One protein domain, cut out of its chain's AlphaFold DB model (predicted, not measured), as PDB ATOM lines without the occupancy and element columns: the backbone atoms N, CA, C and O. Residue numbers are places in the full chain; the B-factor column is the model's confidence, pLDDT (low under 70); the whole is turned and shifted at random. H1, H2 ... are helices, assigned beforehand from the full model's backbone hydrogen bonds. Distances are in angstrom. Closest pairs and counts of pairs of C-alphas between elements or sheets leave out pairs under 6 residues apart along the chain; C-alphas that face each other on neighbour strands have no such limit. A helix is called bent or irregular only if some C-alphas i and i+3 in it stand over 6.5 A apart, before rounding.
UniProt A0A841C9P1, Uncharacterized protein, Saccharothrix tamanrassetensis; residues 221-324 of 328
ATOM      1  N   ARG A 221      -4.100  28.788 -23.497       85.38
ATOM      2  CA  ARG A 221      -4.091  29.808 -22.444       85.38
ATOM      3  C   ARG A 221      -4.441  31.206 -22.942       85.38
ATOM      4  O   ARG A 221      -4.172  31.548 -24.089       85.38
ATOM      5  N   GLY A 222      -4.978  32.031 -22.043       84.69
ATOM      6  CA  GLY A 222      -5.164  33.469 -22.275       84.69
ATOM      7  C   GLY A 222      -6.139  33.778 -23.426       84.69
ATOM      8  O   GLY A 222      -7.149  33.082 -23.545       84.69
ATOM      9  N   PRO A 223      -5.861  34.785 -24.277       89.25
ATOM     10  CA  PRO A 223      -6.726  35.162 -25.399       89.25
ATOM     11  C   PRO A 223      -7.129  34.001 -26.314       89.25
ATOM     12  O   PRO A 223      -8.275  33.918 -26.744       89.25
ATOM     13  N   ASP A 224      -6.221  33.063 -26.580       91.12
ATOM     14  CA  ASP A 224      -6.521  31.937 -27.468       91.12
ATOM     15  C   ASP A 224      -7.535  30.972 -26.854       91.12
ATOM     16  O   ASP A 224      -8.351  30.392 -27.567       91.12
ATOM     17  N   ALA A 225      -7.549  30.850 -25.526       90.62
ATOM     18  CA  ALA A 225      -8.553  30.063 -24.829       90.62
ATOM     19  C   ALA A 225      -9.949  30.700 -24.950       90.62
ATOM     20  O   ALA A 225     -10.936  30.001 -25.162       90.62
ATOM     21  N   LEU A 226     -10.035  32.032 -24.912       92.56
ATOM     22  CA  LEU A 226     -11.294  32.749 -25.135       92.56
ATOM     23  C   LEU A 226     -11.840  32.516 -26.547       92.56
ATOM     24  O   LEU A 226     -13.025  32.234 -26.695       92.56
ATOM     25  N   ARG A 227     -10.972  32.528 -27.565       95.12
ATOM     26  CA  ARG A 227     -11.353  32.216 -28.956       95.12
ATOM     27  C   ARG A 227     -11.830  30.776 -29.131       95.12
ATOM     28  O   ARG A 227     -12.715  30.504 -29.941       95.12
ATOM     29  N   VAL A 228     -11.247  29.833 -28.389       94.00
ATOM     30  CA  VAL A 228     -11.715  28.437 -28.366       94.00
ATOM     31  C   VAL A 228     -13.115  28.350 -27.766       94.00
ATOM     32  O   VAL A 228     -13.978  27.717 -28.367       94.00
ATOM     33  N   LEU A 229     -13.376  29.033 -26.648       93.88
ATOM     34  CA  LEU A 229     -14.714  29.077 -26.047       93.88
ATOM     35  C   LEU A 229     -15.727  29.773 -26.964       93.88
ATOM     36  O   LEU A 229     -16.834  29.271 -27.135       93.88
ATOM     37  N   ALA A 230     -15.348  30.888 -27.598       96.19
ATOM     38  CA  ALA A 230     -16.190  31.588 -28.567       96.19
ATOM     39  C   ALA A 230     -16.614  30.659 -29.710       96.19
ATOM     40  O   ALA A 230     -17.789  30.573 -30.059       96.19
ATOM     41  N   ARG A 231     -15.661  29.905 -30.265       96.50
ATOM     42  CA  ARG A 231     -15.939  28.902 -31.295       96.50
ATOM     43  C   ARG A 231     -16.841  27.785 -30.780       96.50
ATOM     44  O   ARG A 231     -17.811  27.465 -31.454       96.50
ATOM     45  N   HIS A 232     -16.563  27.252 -29.592       94.56
ATOM     46  CA  HIS A 232     -17.363  26.195 -28.982       94.56
ATOM     47  C   HIS A 232     -18.838  26.600 -28.854       94.56
ATOM     48  O   HIS A 232     -19.711  25.885 -29.335       94.56
ATOM     49  N   PHE A 233     -19.134  27.782 -28.302       94.94
ATOM     50  CA  PHE A 233     -20.522  28.245 -28.181       94.94
ATOM     51  C   PHE A 233     -21.181  28.551 -29.525       94.94
ATOM     52  O   PHE A 233     -22.400  28.446 -29.637       94.94
ATOM     53  N   ARG A 234     -20.405  28.916 -30.548       95.25
ATOM     54  CA  ARG A 234     -20.911  29.113 -31.910       95.25
ATOM     55  C   ARG A 234     -21.279  27.785 -32.575       95.25
ATOM     56  O   ARG A 234     -22.331  27.698 -33.199       95.25
ATOM     57  N   GLU A 235     -20.422  26.776 -32.445       95.69
ATOM     58  CA  GLU A 235     -20.586  25.454 -33.065       95.69
ATOM     59  C   GLU A 235     -21.660  24.615 -32.358       95.69
ATOM     60  O   GLU A 235     -22.459  23.962 -33.025       95.69
ATOM     61  N   HIS A 236     -21.742  24.708 -31.029       94.94
ATOM     62  CA  HIS A 236     -22.627  23.896 -30.188       94.94
ATOM     63  C   HIS A 236     -23.783  24.702 -29.574       94.94
ATOM     64  O   HIS A 236     -24.324  24.344 -28.532       94.94
ATOM     65  N   ALA A 237     -24.187  25.803 -30.219       94.38
ATOM     66  CA  ALA A 237     -25.149  26.769 -29.678       94.38
ATOM     67  C   ALA A 237     -26.467  26.149 -29.185       94.38
ATOM     68  O   ALA A 237     -27.051  26.616 -28.216       94.38
ATOM     69  N   THR A 238     -26.962  25.112 -29.862       94.19
ATOM     70  CA  THR A 238     -28.260  24.486 -29.543       94.19
ATOM     71  C   THR A 238     -28.143  23.264 -28.631       94.19
ATOM     72  O   THR A 238     -29.158  22.663 -28.283       94.19
ATOM     73  N   GLU A 239     -26.927  22.895 -28.228       93.94
ATOM     74  CA  GLU A 239     -26.660  21.730 -27.388       93.94
ATOM     75  C   GLU A 239     -26.682  22.141 -25.905       93.94
ATOM     76  O   GLU A 239     -25.834  22.924 -25.478       93.94
ATOM     77  N   PRO A 240     -27.605  21.617 -25.074       89.56
ATOM     78  CA  PRO A 240     -27.650  21.965 -23.652       89.56
ATOM     79  C   PRO A 240     -26.345  21.649 -22.909       89.56
ATOM     80  O   PRO A 240     -25.947  22.387 -22.006       89.56
ATOM     81  N   ASP A 241     -25.653  20.580 -23.319       89.38
ATOM     82  CA  ASP A 241     -24.414  20.127 -22.690       89.38
ATOM     83  C   ASP A 241     -23.252  21.122 -22.849       89.38
ATOM     84  O   ASP A 241     -22.418  21.223 -21.946       89.38
ATOM     85  N   ALA A 242     -23.248  21.939 -23.912       90.38
ATOM     86  CA  ALA A 242     -22.256  22.999 -24.125       90.38
ATOM     87  C   ALA A 242     -22.275  24.064 -23.011       90.38
ATOM     88  O   ALA A 242     -21.294  24.768 -22.773       90.38
ATOM     89  N   TYR A 243     -23.389  24.174 -22.280       91.81
ATOM     90  CA  TYR A 243     -23.585  25.165 -21.222       91.81
ATOM     91  C   TYR A 243     -23.410  24.604 -19.804       91.81
ATOM     92  O   TYR A 243     -23.624  25.321 -18.824       91.81
ATOM     93  N   ARG A 244     -22.970  23.351 -19.647       90.81
ATOM     94  CA  ARG A 244     -22.771  22.737 -18.319       90.81
ATOM     95  C   ARG A 244     -21.708  23.428 -17.461       90.81
ATOM     96  O   ARG A 244     -21.711  23.273 -16.245       90.81
ATOM     97  N   GLN A 245     -20.814  24.190 -18.085       90.62
ATOM     98  CA  GLN A 245     -19.676  24.849 -17.434       90.62
ATOM     99  C   GLN A 245     -19.795  26.379 -17.416       90.62
ATOM    100  O   GLN A 245     -18.805  27.095 -17.277       90.62
ATOM    101  N   VAL A 246     -21.010  26.922 -17.541       89.00
ATOM    102  CA  VAL A 246     -21.228  28.381 -17.501       89.00
ATOM    103  C   VAL A 246     -20.751  29.009 -16.183       89.00
ATOM    104  O   VAL A 246     -20.188  30.106 -16.194       89.00
ATOM    105  N   ASP A 247     -20.882  28.306 -15.058       87.25
ATOM    106  CA  ASP A 247     -20.373  28.776 -13.761       87.25
ATOM    107  C   ASP A 247     -18.833  28.866 -13.712       87.25
ATOM    108  O   ASP A 247     -18.268  29.655 -12.943       87.25
ATOM    109  N   ASP A 248     -18.124  28.107 -14.552       89.38
ATOM    110  CA  ASP A 248     -16.668  28.221 -14.678       89.38
ATOM    111  C   ASP A 248     -16.290  29.539 -15.369       89.38
ATOM    112  O   ASP A 248     -15.369  30.230 -14.928       89.38
ATOM    113  N   LEU A 249     -17.069  29.984 -16.363       87.75
ATOM    114  CA  LEU A 249     -16.904  31.310 -16.975       87.75
ATOM    115  C   LEU A 249     -17.187  32.446 -15.986       87.75
ATOM    116  O   LEU A 249     -16.512  33.478 -16.005       87.75
ATOM    117  N   TRP A 250     -18.161  32.257 -15.094       87.06
ATOM    118  CA  TRP A 250     -18.407  33.190 -13.996       87.06
ATOM    119  C   TRP A 250     -17.208  33.274 -13.043       87.06
ATOM    120  O   TRP A 250     -16.795  34.369 -12.651       87.06
ATOM    121  N   SER A 251     -16.599  32.130 -12.729       87.50
ATOM    122  CA  SER A 251     -15.375  32.064 -11.927       87.50
ATOM    123  C   SER A 251     -14.215  32.817 -12.582       87.50
ATOM    124  O   SER A 251     -13.526  33.590 -11.910       87.50
ATOM    125  N   VAL A 252     -14.050  32.667 -13.901       86.94
ATOM    126  CA  VAL A 252     -13.046  33.405 -14.680       86.94
ATOM    127  C   VAL A 252     -13.263  34.911 -14.595       86.94
ATOM    128  O   VAL A 252     -12.327  35.651 -14.282       86.94
ATOM    129  N   ALA A 253     -14.497  35.368 -14.818       87.25
ATOM    130  CA  ALA A 253     -14.842  36.785 -14.767       87.25
ATOM    131  C   ALA A 253     -14.482  37.415 -13.413       87.25
ATOM    132  O   ALA A 253     -13.909  38.505 -13.355       87.25
ATOM    133  N   ARG A 254     -14.764  36.707 -12.315       87.75
ATOM    134  CA  ARG A 254     -14.472  37.176 -10.954       87.75
ATOM    135  C   ARG A 254     -12.975  37.268 -10.680       87.75
ATOM    136  O   ARG A 254     -12.505  38.279 -10.161       87.75
ATOM    137  N   HIS A 255     -12.203  36.277 -11.118       84.50
ATOM    138  CA  HIS A 255     -10.743  36.326 -11.012       84.50
ATOM    139  C   HIS A 255     -10.151  37.489 -11.812       84.50
ATOM    140  O   HIS A 255      -9.258  38.184 -11.330       84.50
ATOM    141  N   ARG A 256     -10.699  37.773 -12.996       85.19
ATOM    142  CA  ARG A 256     -10.300  38.926 -13.814       85.19
ATOM    143  C   ARG A 256     -10.629  40.261 -13.151       85.19
ATOM    144  O   ARG A 256      -9.749  41.119 -13.088       85.19
ATOM    145  N   ALA A 257     -11.818  40.406 -12.570       84.56
ATOM    146  CA  ALA A 257     -12.163  41.570 -11.753       84.56
ATOM    147  C   ALA A 257     -11.181  41.740 -10.580       84.56
ATOM    148  O   ALA A 257     -10.722  42.846 -10.287       84.56
ATOM    149  N   CYS A 258     -10.790  40.633  -9.943       84.00
ATOM    150  CA  CYS A 258      -9.817  40.665  -8.863       84.00
ATOM    151  C   CYS A 258      -8.428  41.131  -9.327       84.00
ATOM    152  O   CYS A 258      -7.808  41.960  -8.661       84.00
ATOM    153  N   ALA A 259      -7.952  40.636 -10.471       81.81
ATOM    154  CA  ALA A 259      -6.681  41.050 -11.058       81.81
ATOM    155  C   ALA A 259      -6.671  42.546 -11.416       81.81
ATOM    156  O   ALA A 259      -5.698  43.233 -11.112       81.81
ATOM    157  N   VAL A 260      -7.761  43.074 -11.988       82.69
ATOM    158  CA  VAL A 260      -7.901  44.512 -12.285       82.69
ATOM    159  C   VAL A 260      -7.835  45.350 -11.006       82.69
ATOM    160  O   VAL A 260      -7.107  46.342 -10.955       82.69
ATOM    161  N   ARG A 261      -8.544  44.942  -9.947       84.62
ATOM    162  CA  ARG A 261      -8.494  45.633  -8.647       84.62
ATOM    163  C   ARG A 261      -7.097  45.608  -8.048       84.62
ATOM    164  O   ARG A 261      -6.618  46.642  -7.596       84.62
ATOM    165  N   ARG A 262      -6.421  44.457  -8.098       82.69
ATOM    166  CA  ARG A 262      -5.058  44.333  -7.581       82.69
ATOM    167  C   ARG A 262      -4.081  45.205  -8.365       82.69
ATOM    168  O   ARG A 262      -3.267  45.885  -7.753       82.69
ATOM    169  N   ALA A 263      -4.189  45.250  -9.694       80.88
ATOM    170  CA  ALA A 263      -3.373  46.135 -10.522       80.88
ATOM    171  C   ALA A 263      -3.539  47.609 -10.109       80.88
ATOM    172  O   ALA A 263      -2.543  48.316  -9.978       80.88
ATOM    173  N   ALA A 264      -4.760  48.050  -9.794       81.94
ATOM    174  CA  ALA A 264      -5.018  49.411  -9.321       81.94
ATOM    175  C   ALA A 264      -4.283  49.763  -8.009       81.94
ATOM    176  O   ALA A 264      -3.994  50.934  -7.763       81.94
ATOM    177  N   GLU A 265      -3.971  48.765  -7.175       82.88
ATOM    178  CA  GLU A 265      -3.277  48.934  -5.892       82.88
ATOM    179  C   GLU A 265      -1.741  48.939  -6.017       82.88
ATOM    180  O   GLU A 265      -1.063  49.440  -5.123       82.88
ATOM    181  N   LEU A 266      -1.173  48.398  -7.105       80.00
ATOM    182  CA  LEU A 266       0.277  48.180  -7.276       80.00
ATOM    183  C   LEU A 266       1.076  49.437  -7.695       80.00
ATOM    184  O   LEU A 266       2.246  49.336  -8.061       80.00
ATOM    185  N   GLY A 267       0.483  50.632  -7.615       73.88
ATOM    186  CA  GLY A 267       1.172  51.912  -7.824       73.88
ATOM    187  C   GLY A 267       1.080  52.503  -9.246       73.88
ATOM    188  O   GLY A 267       0.294  52.034 -10.072       73.88
ATOM    189  N   PRO A 268       1.854  53.570  -9.550       67.06
ATOM    190  CA  PRO A 268       1.626  54.437 -10.716       67.06
ATOM    191  C   PRO A 268       1.747  53.761 -12.090       67.06
ATOM    192  O   PRO A 268       0.978  54.089 -12.988       67.06
ATOM    193  N   GLY A 269       2.668  52.807 -12.266       68.19
ATOM    194  CA  GLY A 269       2.835  52.092 -13.544       68.19
ATOM    195  C   GLY A 269       1.635  51.204 -13.891       68.19
ATOM    196  O   GLY A 269       1.193  51.156 -15.034       68.19
ATOM    197  N   SER A 270       1.034  50.579 -12.878       75.00
ATOM    198  CA  SER A 270      -0.189  49.782 -13.016       75.00
ATOM    199  C   SER A 270      -1.445  50.653 -13.150       75.00
ATOM    200  O   SER A 270      -2.493  50.183 -13.604       75.00
ATOM    201  N   HIS A 271      -1.351  51.935 -12.783       76.00
ATOM    202  CA  HIS A 271      -2.452  52.885 -12.881       76.00
ATOM    203  C   HIS A 271      -2.795  53.217 -14.336       76.00
ATOM    204  O   HIS A 271      -3.972  53.187 -14.681       76.00
ATOM    205  N   ASP A 272      -1.798  53.461 -15.194       81.19
ATOM    206  CA  ASP A 272      -2.024  53.738 -16.624       81.19
ATOM    207  C   ASP A 272      -2.690  52.543 -17.321       81.19
ATOM    208  O   ASP A 272      -3.724  52.681 -17.975       81.19
ATOM    209  N   TRP A 273      -2.190  51.330 -17.060       85.88
ATOM    210  CA  TRP A 273      -2.816  50.098 -17.542       85.88
ATOM    211  C   TRP A 273      -4.272  49.963 -17.077       85.88
ATOM    212  O   TRP A 273      -5.172  49.684 -17.874       85.88
ATOM    213  N   THR A 274      -4.528  50.191 -15.786       83.38
ATOM    214  CA  THR A 274      -5.875  50.075 -15.206       83.38
ATOM    215  C   THR A 274      -6.820  51.136 -15.773       83.38
ATOM    216  O   THR A 274      -7.988  50.843 -16.035       83.38
ATOM    217  N   GLN A 275      -6.332  52.359 -15.994       83.94
ATOM    218  CA  GLN A 275      -7.103  53.417 -16.641       83.94
ATOM    219  C   GLN A 275      -7.436  53.061 -18.090       83.94
ATOM    220  O   GLN A 275      -8.578  53.255 -18.509       83.94
ATOM    221  N   ARG A 276      -6.464  52.521 -18.830       87.50
ATOM    222  CA  ARG A 276      -6.593  52.210 -20.252       87.50
ATOM    223  C   ARG A 276      -7.449  50.974 -20.530       87.50
ATOM    224  O   ARG A 276      -8.253  51.003 -21.456       87.50
ATOM    225  N   TYR A 277      -7.290  49.909 -19.745       89.94
ATOM    226  CA  TYR A 277      -7.921  48.609 -20.009       89.94
ATOM    227  C   TYR A 277      -8.814  48.112 -18.875       89.94
ATOM    228  O   TYR A 277      -9.829  47.467 -19.137       89.94
ATOM    229  N   GLY A 278      -8.472  48.417 -17.622       88.25
ATOM    230  CA  GLY A 278      -9.091  47.807 -16.441       88.25
ATOM    231  C   GLY A 278     -10.613  47.948 -16.388       88.25
ATOM    232  O   GLY A 278     -11.309  46.953 -16.205       88.25
ATOM    233  N   ARG A 279     -11.148  49.159 -16.612       88.81
ATOM    234  CA  ARG A 279     -12.610  49.387 -16.584       88.81
ATOM    235  C   ARG A 279     -13.349  48.608 -17.667       88.81
ATOM    236  O   ARG A 279     -14.439  48.101 -17.426       88.81
ATOM    237  N   GLU A 280     -12.772  48.545 -18.861       92.88
ATOM    238  CA  GLU A 280     -13.402  47.881 -19.998       92.88
ATOM    239  C   GLU A 280     -13.340  46.357 -19.857       92.88
ATOM    240  O   GLU A 280     -14.336  45.681 -20.116       92.88
ATOM    241  N   LEU A 281     -12.212  45.826 -19.370       91.19
ATOM    242  CA  LEU A 281     -12.070  44.412 -19.023       91.19
ATOM    243  C   LEU A 281     -13.096  44.006 -17.963       91.19
ATOM    244  O   LEU A 281     -13.830  43.048 -18.183       91.19
ATOM    245  N   ASP A 282     -13.197  44.751 -16.860       89.25
ATOM    246  CA  ASP A 282     -14.166  44.486 -15.790       89.25
ATOM    247  C   ASP A 282     -15.612  44.505 -16.322       89.25
ATOM    248  O   ASP A 282     -16.373  43.551 -16.139       89.25
ATOM    249  N   ARG A 283     -15.966  45.536 -17.102       92.50
ATOM    250  CA  ARG A 283     -17.296  45.683 -17.712       92.50
ATOM    251  C   ARG A 283     -17.650  44.536 -18.663       92.50
ATOM    252  O   ARG A 283     -18.809  44.113 -18.696       92.50
ATOM    253  N   ARG A 284     -16.708  44.073 -19.489       94.44
ATOM    254  CA  ARG A 284     -16.941  42.978 -20.449       94.44
ATOM    255  C   ARG A 284     -16.995  41.625 -19.749       94.44
ATOM    256  O   ARG A 284     -17.922  40.860 -20.005       94.44
ATOM    257  N   TRP A 285     -16.086  41.364 -18.811       91.88
ATOM    258  CA  TRP A 285     -16.095  40.137 -18.015       91.88
ATOM    259  C   TRP A 285     -17.384  39.981 -17.201       91.88
ATOM    260  O   TRP A 285     -17.966  38.895 -17.181       91.88
ATOM    261  N   ALA A 286     -17.912  41.069 -16.634       90.38
ATOM    262  CA  ALA A 286     -19.191  41.067 -15.920       90.38
ATOM    263  C   ALA A 286     -20.399  40.637 -16.785       90.38
ATOM    264  O   ALA A 286     -21.433  40.247 -16.243       90.38
ATOM    265  N   GLN A 287     -20.289  40.687 -18.119       93.56
ATOM    266  CA  GLN A 287     -21.356  40.288 -19.043       93.56
ATOM    267  C   GLN A 287     -21.300  38.814 -19.452       93.56
ATOM    268  O   GLN A 287     -22.303  38.310 -19.958       93.56
ATOM    269  N   VAL A 288     -20.183  38.115 -19.231       92.12
ATOM    270  CA  VAL A 288     -19.994  36.741 -19.725       92.12
ATOM    271  C   VAL A 288     -21.019  35.790 -19.111       92.12
ATOM    272  O   VAL A 288     -21.792  35.178 -19.842       92.12
ATOM    273  N   ALA A 289     -21.094  35.714 -17.780       88.81
ATOM    274  CA  ALA A 289     -22.014  34.795 -17.111       88.81
ATOM    275  C   ALA A 289     -23.501  35.096 -17.404       88.81
ATOM    276  O   ALA A 289     -24.218  34.168 -17.775       88.81
ATOM    277  N   PRO A 290     -23.987  36.358 -17.345       90.56
ATOM    278  CA  PRO A 290     -25.357  36.673 -17.751       90.56
ATOM    279  C   PRO A 290     -25.683  36.272 -19.196       90.56
ATOM    280  O   PRO A 290     -26.758  35.728 -19.443       90.56
ATOM    281  N   ARG A 291     -24.771  36.509 -20.151       94.62
ATOM    282  CA  ARG A 291     -24.991  36.130 -21.557       94.62
ATOM    283  C   ARG A 291     -24.952  34.622 -21.759       94.62
ATOM    284  O   ARG A 291     -25.754  34.102 -22.526       94.62
ATOM    285  N   ALA A 292     -24.069  33.927 -21.053       91.94
ATOM    286  CA  ALA A 292     -23.973  32.479 -21.104       91.94
ATOM    287  C   ALA A 292     -25.207  31.798 -20.499       91.94
ATOM    288  O   ALA A 292     -25.767  30.890 -21.109       91.94
ATOM    289  N   MET A 293     -25.712  32.311 -19.376       90.88
ATOM    290  CA  MET A 293     -26.971  31.849 -18.789       90.88
ATOM    291  C   MET A 293     -28.168  32.144 -19.701       90.88
ATOM    292  O   MET A 293     -29.019  31.280 -19.894       90.88
ATOM    293  N   TYR A 294     -28.220  33.330 -20.320       93.56
ATOM    294  CA  TYR A 294     -29.246  33.643 -21.316       93.56
ATOM    295  C   TYR A 294     -29.182  32.693 -22.519       93.56
ATOM    296  O   TYR A 294     -30.219  32.184 -22.941       93.56
ATOM    297  N   ALA A 295     -27.990  32.410 -23.054       93.94
ATOM    298  CA  ALA A 295     -27.809  31.459 -24.148       93.94
ATOM    299  C   ALA A 295     -28.314  30.056 -23.768       93.94
ATOM    300  O   ALA A 295     -29.118  29.491 -24.507       93.94
ATOM    301  N   ALA A 296     -27.951  29.563 -22.581       92.44
ATOM    302  CA  ALA A 296     -28.406  28.274 -22.061       92.44
ATOM    303  C   ALA A 296     -29.938  28.202 -21.922       92.44
ATOM    304  O   ALA A 296     -30.580  27.280 -22.420       92.44
ATOM    305  N   MET A 297     -30.550  29.209 -21.289       92.81
ATOM    306  CA  MET A 297     -31.998  29.249 -21.043       92.81
ATOM    307  C   MET A 297     -32.836  29.471 -22.309       92.81
ATOM    308  O   MET A 297     -34.010  29.111 -22.337       92.81
ATOM    309  N   SER A 298     -32.259  30.095 -23.336       93.25
ATOM    310  CA  SER A 298     -32.943  30.409 -24.597       93.25
ATOM    311  C   SER A 298     -32.754  29.345 -25.682       93.25
ATOM    312  O   SER A 298     -33.088  29.599 -26.838       93.25
ATOM    313  N   GLY A 299     -32.200  28.173 -25.341       91.88
ATOM    314  CA  GLY A 299     -31.925  27.112 -26.315       91.88
ATOM    315  C   GLY A 299     -30.930  27.541 -27.399       91.88
ATOM    316  O   GLY A 299     -31.075  27.149 -28.554       91.88
ATOM    317  N   GLY A 300     -29.968  28.400 -27.045       92.88
ATOM    318  CA  GLY A 300     -28.907  28.853 -27.943       92.88
ATOM    319  C   GLY A 300     -29.112  30.210 -28.605       92.88
ATOM    320  O   GLY A 300     -28.179  30.721 -29.222       92.88
ATOM    321  N   ALA A 301     -30.274  30.857 -28.461       94.38
ATOM    322  CA  ALA A 301     -30.524  32.146 -29.122       94.38
ATOM    323  C   ALA A 301     -29.528  33.247 -28.691       94.38
ATOM    324  O   ALA A 301     -29.211  34.149 -29.466       94.38
ATOM    325  N   GLY A 302     -29.003  33.168 -27.464       94.19
ATOM    326  CA  GLY A 302     -27.957  34.060 -26.953       94.19
ATOM    327  C   GLY A 302     -26.520  33.722 -27.372       94.19
ATOM    328  O   GLY A 302     -25.617  34.511 -27.087       94.19
ATOM    329  N   ALA A 303     -26.280  32.578 -28.019       95.88
ATOM    330  CA  ALA A 303     -24.932  32.078 -28.285       95.88
ATOM    331  C   ALA A 303     -24.078  32.987 -29.189       95.88
ATOM    332  O   ALA A 303     -22.903  33.175 -28.860       95.88
ATOM    333  N   PRO A 304     -24.611  33.620 -30.261       97.31
ATOM    334  CA  PRO A 304     -23.823  34.547 -31.075       97.31
ATOM    335  C   PRO A 304     -23.296  35.728 -30.253       97.31
ATOM    336  O   PRO A 304     -22.097  35.981 -30.227       97.31
ATOM    337  N   ALA A 305     -24.162  36.367 -29.460       96.88
ATOM    338  CA  ALA A 305     -23.784  37.504 -28.622       96.88
ATOM    339  C   ALA A 305     -22.802  37.136 -27.492       96.88
ATOM    340  O   ALA A 305     -22.052  37.998 -27.026       96.88
ATOM    341  N   LEU A 306     -22.831  35.892 -27.004       96.44
ATOM    342  CA  LEU A 306     -21.818  35.374 -26.083       96.44
ATOM    343  C   LEU A 306     -20.480  35.162 -26.800       96.44
ATOM    344  O   LEU A 306     -19.448  35.579 -26.286       96.44
ATOM    345  N   SER A 307     -20.511  34.539 -27.977       97.06
ATOM    346  CA  SER A 307     -19.316  34.231 -28.768       97.06
ATOM    347  C   SER A 307     -18.578  35.507 -29.172       97.06
ATOM    348  O   SER A 307     -17.384  35.617 -28.920       97.06
ATOM    349  N   ASP A 308     -19.300  36.510 -29.676       98.12
ATOM    350  CA  ASP A 308     -18.730  37.811 -30.046       98.12
ATOM    351  C   ASP A 308     -18.114  38.525 -28.831       98.12
ATOM    352  O   ASP A 308     -17.036  39.105 -28.917       98.12
ATOM    353  N   LEU A 309     -18.753  38.435 -27.654       97.38
ATOM    354  CA  LEU A 309     -18.188  38.994 -26.422       97.38
ATOM    355  C   LEU A 309     -16.862  38.317 -26.043       97.38
ATOM    356  O   LEU A 309     -15.958  38.998 -25.558       97.38
ATOM    357  N   LEU A 310     -16.760  36.997 -26.212       96.19
ATOM    358  CA  LEU A 310     -15.545  36.238 -25.912       96.19
ATOM    359  C   LEU A 310     -14.421  36.552 -26.910       96.19
ATOM    360  O   LEU A 310     -13.279  36.714 -26.481       96.19
ATOM    361  N   ASP A 311     -14.738  36.698 -28.199       97.62
ATOM    362  CA  ASP A 311     -13.778  37.125 -29.224       97.62
ATOM    363  C   ASP A 311     -13.259  38.548 -28.935       97.62
ATOM    364  O   ASP A 311     -12.047  38.763 -28.872       97.62
ATOM    365  N   ASP A 312     -14.144  39.498 -28.619       96.94
ATOM    366  CA  ASP A 312     -13.724  40.850 -28.246       96.94
ATOM    367  C   ASP A 312     -12.883  40.874 -26.952       96.94
ATOM    368  O   ASP A 312     -11.944  41.662 -26.808       96.94
ATOM    369  N   LEU A 313     -13.232  40.038 -25.964       94.75
ATOM    370  CA  LEU A 313     -12.440  39.884 -24.741       94.75
ATOM    371  C   LEU A 313     -11.044  39.341 -25.058       94.75
ATOM    372  O   LEU A 313     -10.079  39.790 -24.443       94.75
ATOM    373  N   ALA A 314     -10.919  38.426 -26.023       93.88
ATOM    374  CA  ALA A 314      -9.626  37.925 -26.474       93.88
ATOM    375  C   ALA A 314      -8.751  39.050 -27.038       93.88
ATOM    376  O   ALA A 314      -7.586  39.176 -26.660       93.88
ATOM    377  N   GLU A 315      -9.308  39.903 -27.899       95.00
ATOM    378  CA  GLU A 315      -8.592  41.052 -28.468       95.00
ATOM    379  C   GLU A 315      -8.172  42.064 -27.396       95.00
ATOM    380  O   GLU A 315      -7.041  42.571 -27.400       95.00
ATOM    381  N   LEU A 316      -9.063  42.328 -26.440       92.88
ATOM    382  CA  LEU A 316      -8.794  43.242 -25.339       92.88
ATOM    383  C   LEU A 316      -7.712  42.695 -24.396       92.88
ATOM    384  O   LEU A 316      -6.787  43.430 -24.048       92.88
ATOM    385  N   GLU A 317      -7.774  41.412 -24.021       89.00
ATOM    386  CA  GLU A 317      -6.730  40.767 -23.213       89.00
ATOM    387  C   GLU A 317      -5.387  40.730 -23.949       89.00
ATOM    388  O   GLU A 317      -4.349  40.998 -23.342       89.00
ATOM    389  N   GLN A 318      -5.390  40.478 -25.261       90.56
ATOM    390  CA  GLN A 318      -4.178  40.500 -26.079       90.56
ATOM    391  C   GLN A 318      -3.542  41.895 -26.126       90.56
ATOM    392  O   GLN A 318      -2.323  42.022 -26.018       90.56
ATOM    393  N   SER A 319      -4.358  42.945 -26.222       90.19
ATOM    394  CA  SER A 319      -3.897  44.339 -26.199       90.19
ATOM    395  C   SER A 319      -3.360  44.757 -24.826       90.19
ATOM    396  O   SER A 319      -2.449  45.582 -24.728       90.19
ATOM    397  N   ALA A 320      -3.908  44.174 -23.759       84.81
ATOM    398  CA  ALA A 320      -3.533  44.464 -22.383       84.81
ATOM    399  C   ALA A 320      -2.284  43.690 -21.906       84.81
ATOM    400  O   ALA A 320      -1.613  44.142 -20.975       84.81
ATOM    401  N   ALA A 321      -1.954  42.551 -22.528       76.94
ATOM    402  CA  ALA A 321      -0.892  41.637 -22.096       76.94
ATOM    403  C   ALA A 321       0.542  42.223 -22.070       76.94
ATOM    404  O   ALA A 321       1.237  41.984 -21.079       76.94
ATOM    405  N   PRO A 322       1.010  43.018 -23.061       58.94
ATOM    406  CA  PRO A 322       2.393  43.518 -23.093       58.94
ATOM    407  C   PRO A 322       2.769  44.432 -21.919       58.94
ATOM    408  O   PRO A 322       3.945  44.683 -21.682       58.94
ATOM    409  N   GLN A 323       1.781  44.954 -21.193       56.88
ATOM    410  CA  GLN A 323       1.955  45.992 -20.174       56.88
ATOM    411  C   GLN A 323       1.847  45.467 -18.733       56.88
ATOM    412  O   GLN A 323       2.156  46.194 -17.795       56.88
ATOM    413  N   LEU A 324       1.455  44.201 -18.549       53.81
ATOM    414  CA  LEU A 324       1.471  43.509 -17.251       53.81
ATOM    415  C   LEU A 324       2.748  42.669 -17.037       53.81
ATOM    416  O   LEU A 324       2.902  42.030 -15.996       53.81
TER     417      LEU A 324
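What this domain is: This is residues 221 to 324 of the 328 residues of an uncharacterized protein of Saccharothrix tamanrassetensis (UniProt A0A841C9P1). Four long helical stretches, H1, H5, H4b and H3, line the length of a rod, each packing on the next and running the opposite way, so that together they make a four-helix bundle curved like a C, open between H1 and H3. Short H2 sits at one end of the rod, and H4a, the first arm of bent H4, turns off at the other. The printed part has 104 residues with five named helices, H1 to H5 in order, and no named strand; the class is all helix. It is compact, with a radius of gyration of the C-alphas of 14.3 A, and spans 46 by 19 by 18 A.

Where its parts are: Find C-alpha 223 at (-6.726, 35.162, -25.399); from there H1, residues 223 to 235, runs 18.6 A. Next look at H2, residues 240 to 243, and then at H3, residues 246 to 265, 29.7 A long. H4, residues 268 to 297, was assigned as one helix by its hydrogen bonds but is bent, with C-alphas 276 and 279 lying 7.6 A apart. Its arms are H4a, residues 268 to 276, and H4b, residues 279 to 297, which is 28.3 A long and irregular, with C-alphas 286 and 289 lying 7.0 A apart. H5, residues 303 to 323, runs 31.3 A to C-alpha 323 at (1.955, 45.992, -20.174); it is irregular, with 7.1 A between C-alphas 319 and 322.

How they stand to each other: Start at H1, which touches H5 at a shallow tilt of 7 degrees, opposite ways; their closest C-alphas, of Ala 230 and Ser 307, are 4.1 A apart. H4b and H5 form a helical hairpin at a shallow tilt of 24 degrees, closest at the C-alphas of Ala 295 and Ala 303, 5.1 A. H3 touches H4b at a shallow tilt of 9 degrees, opposite ways, closest at the C-alphas of Ala 253 and Trp 285, 4.8 A. With residues 260 to 264 alone H3 touches H4a, closest at the C-alphas of Ala 263 and Ser 270, 5.4 A. H4a and H4b stand at a steep tilt of 46 degrees. H2 touches residues 292 to 296 of H4b, closest at the C-alphas of Tyr 243 and Ala 296, 5.8 A. Among the pairs that are apart are H1 and H3, and H3 and H5. In H1 and H3 every O i to N i+4 pair is within hydrogen-bond range, against 3 of 5 in H4a, 11 of 15 in H4b and 15 of 17 in H5; H2 is too short for such a pair.

The domain as a whole: Look for the two C-alphas farthest apart at Glu 239 and Pro 268, 46.3 A. The printed part has no cut, and its four links between helices are tight. The mean pLDDT of the printed part is 88.6; residues 268 to 269 and 322 to 324 are under 70.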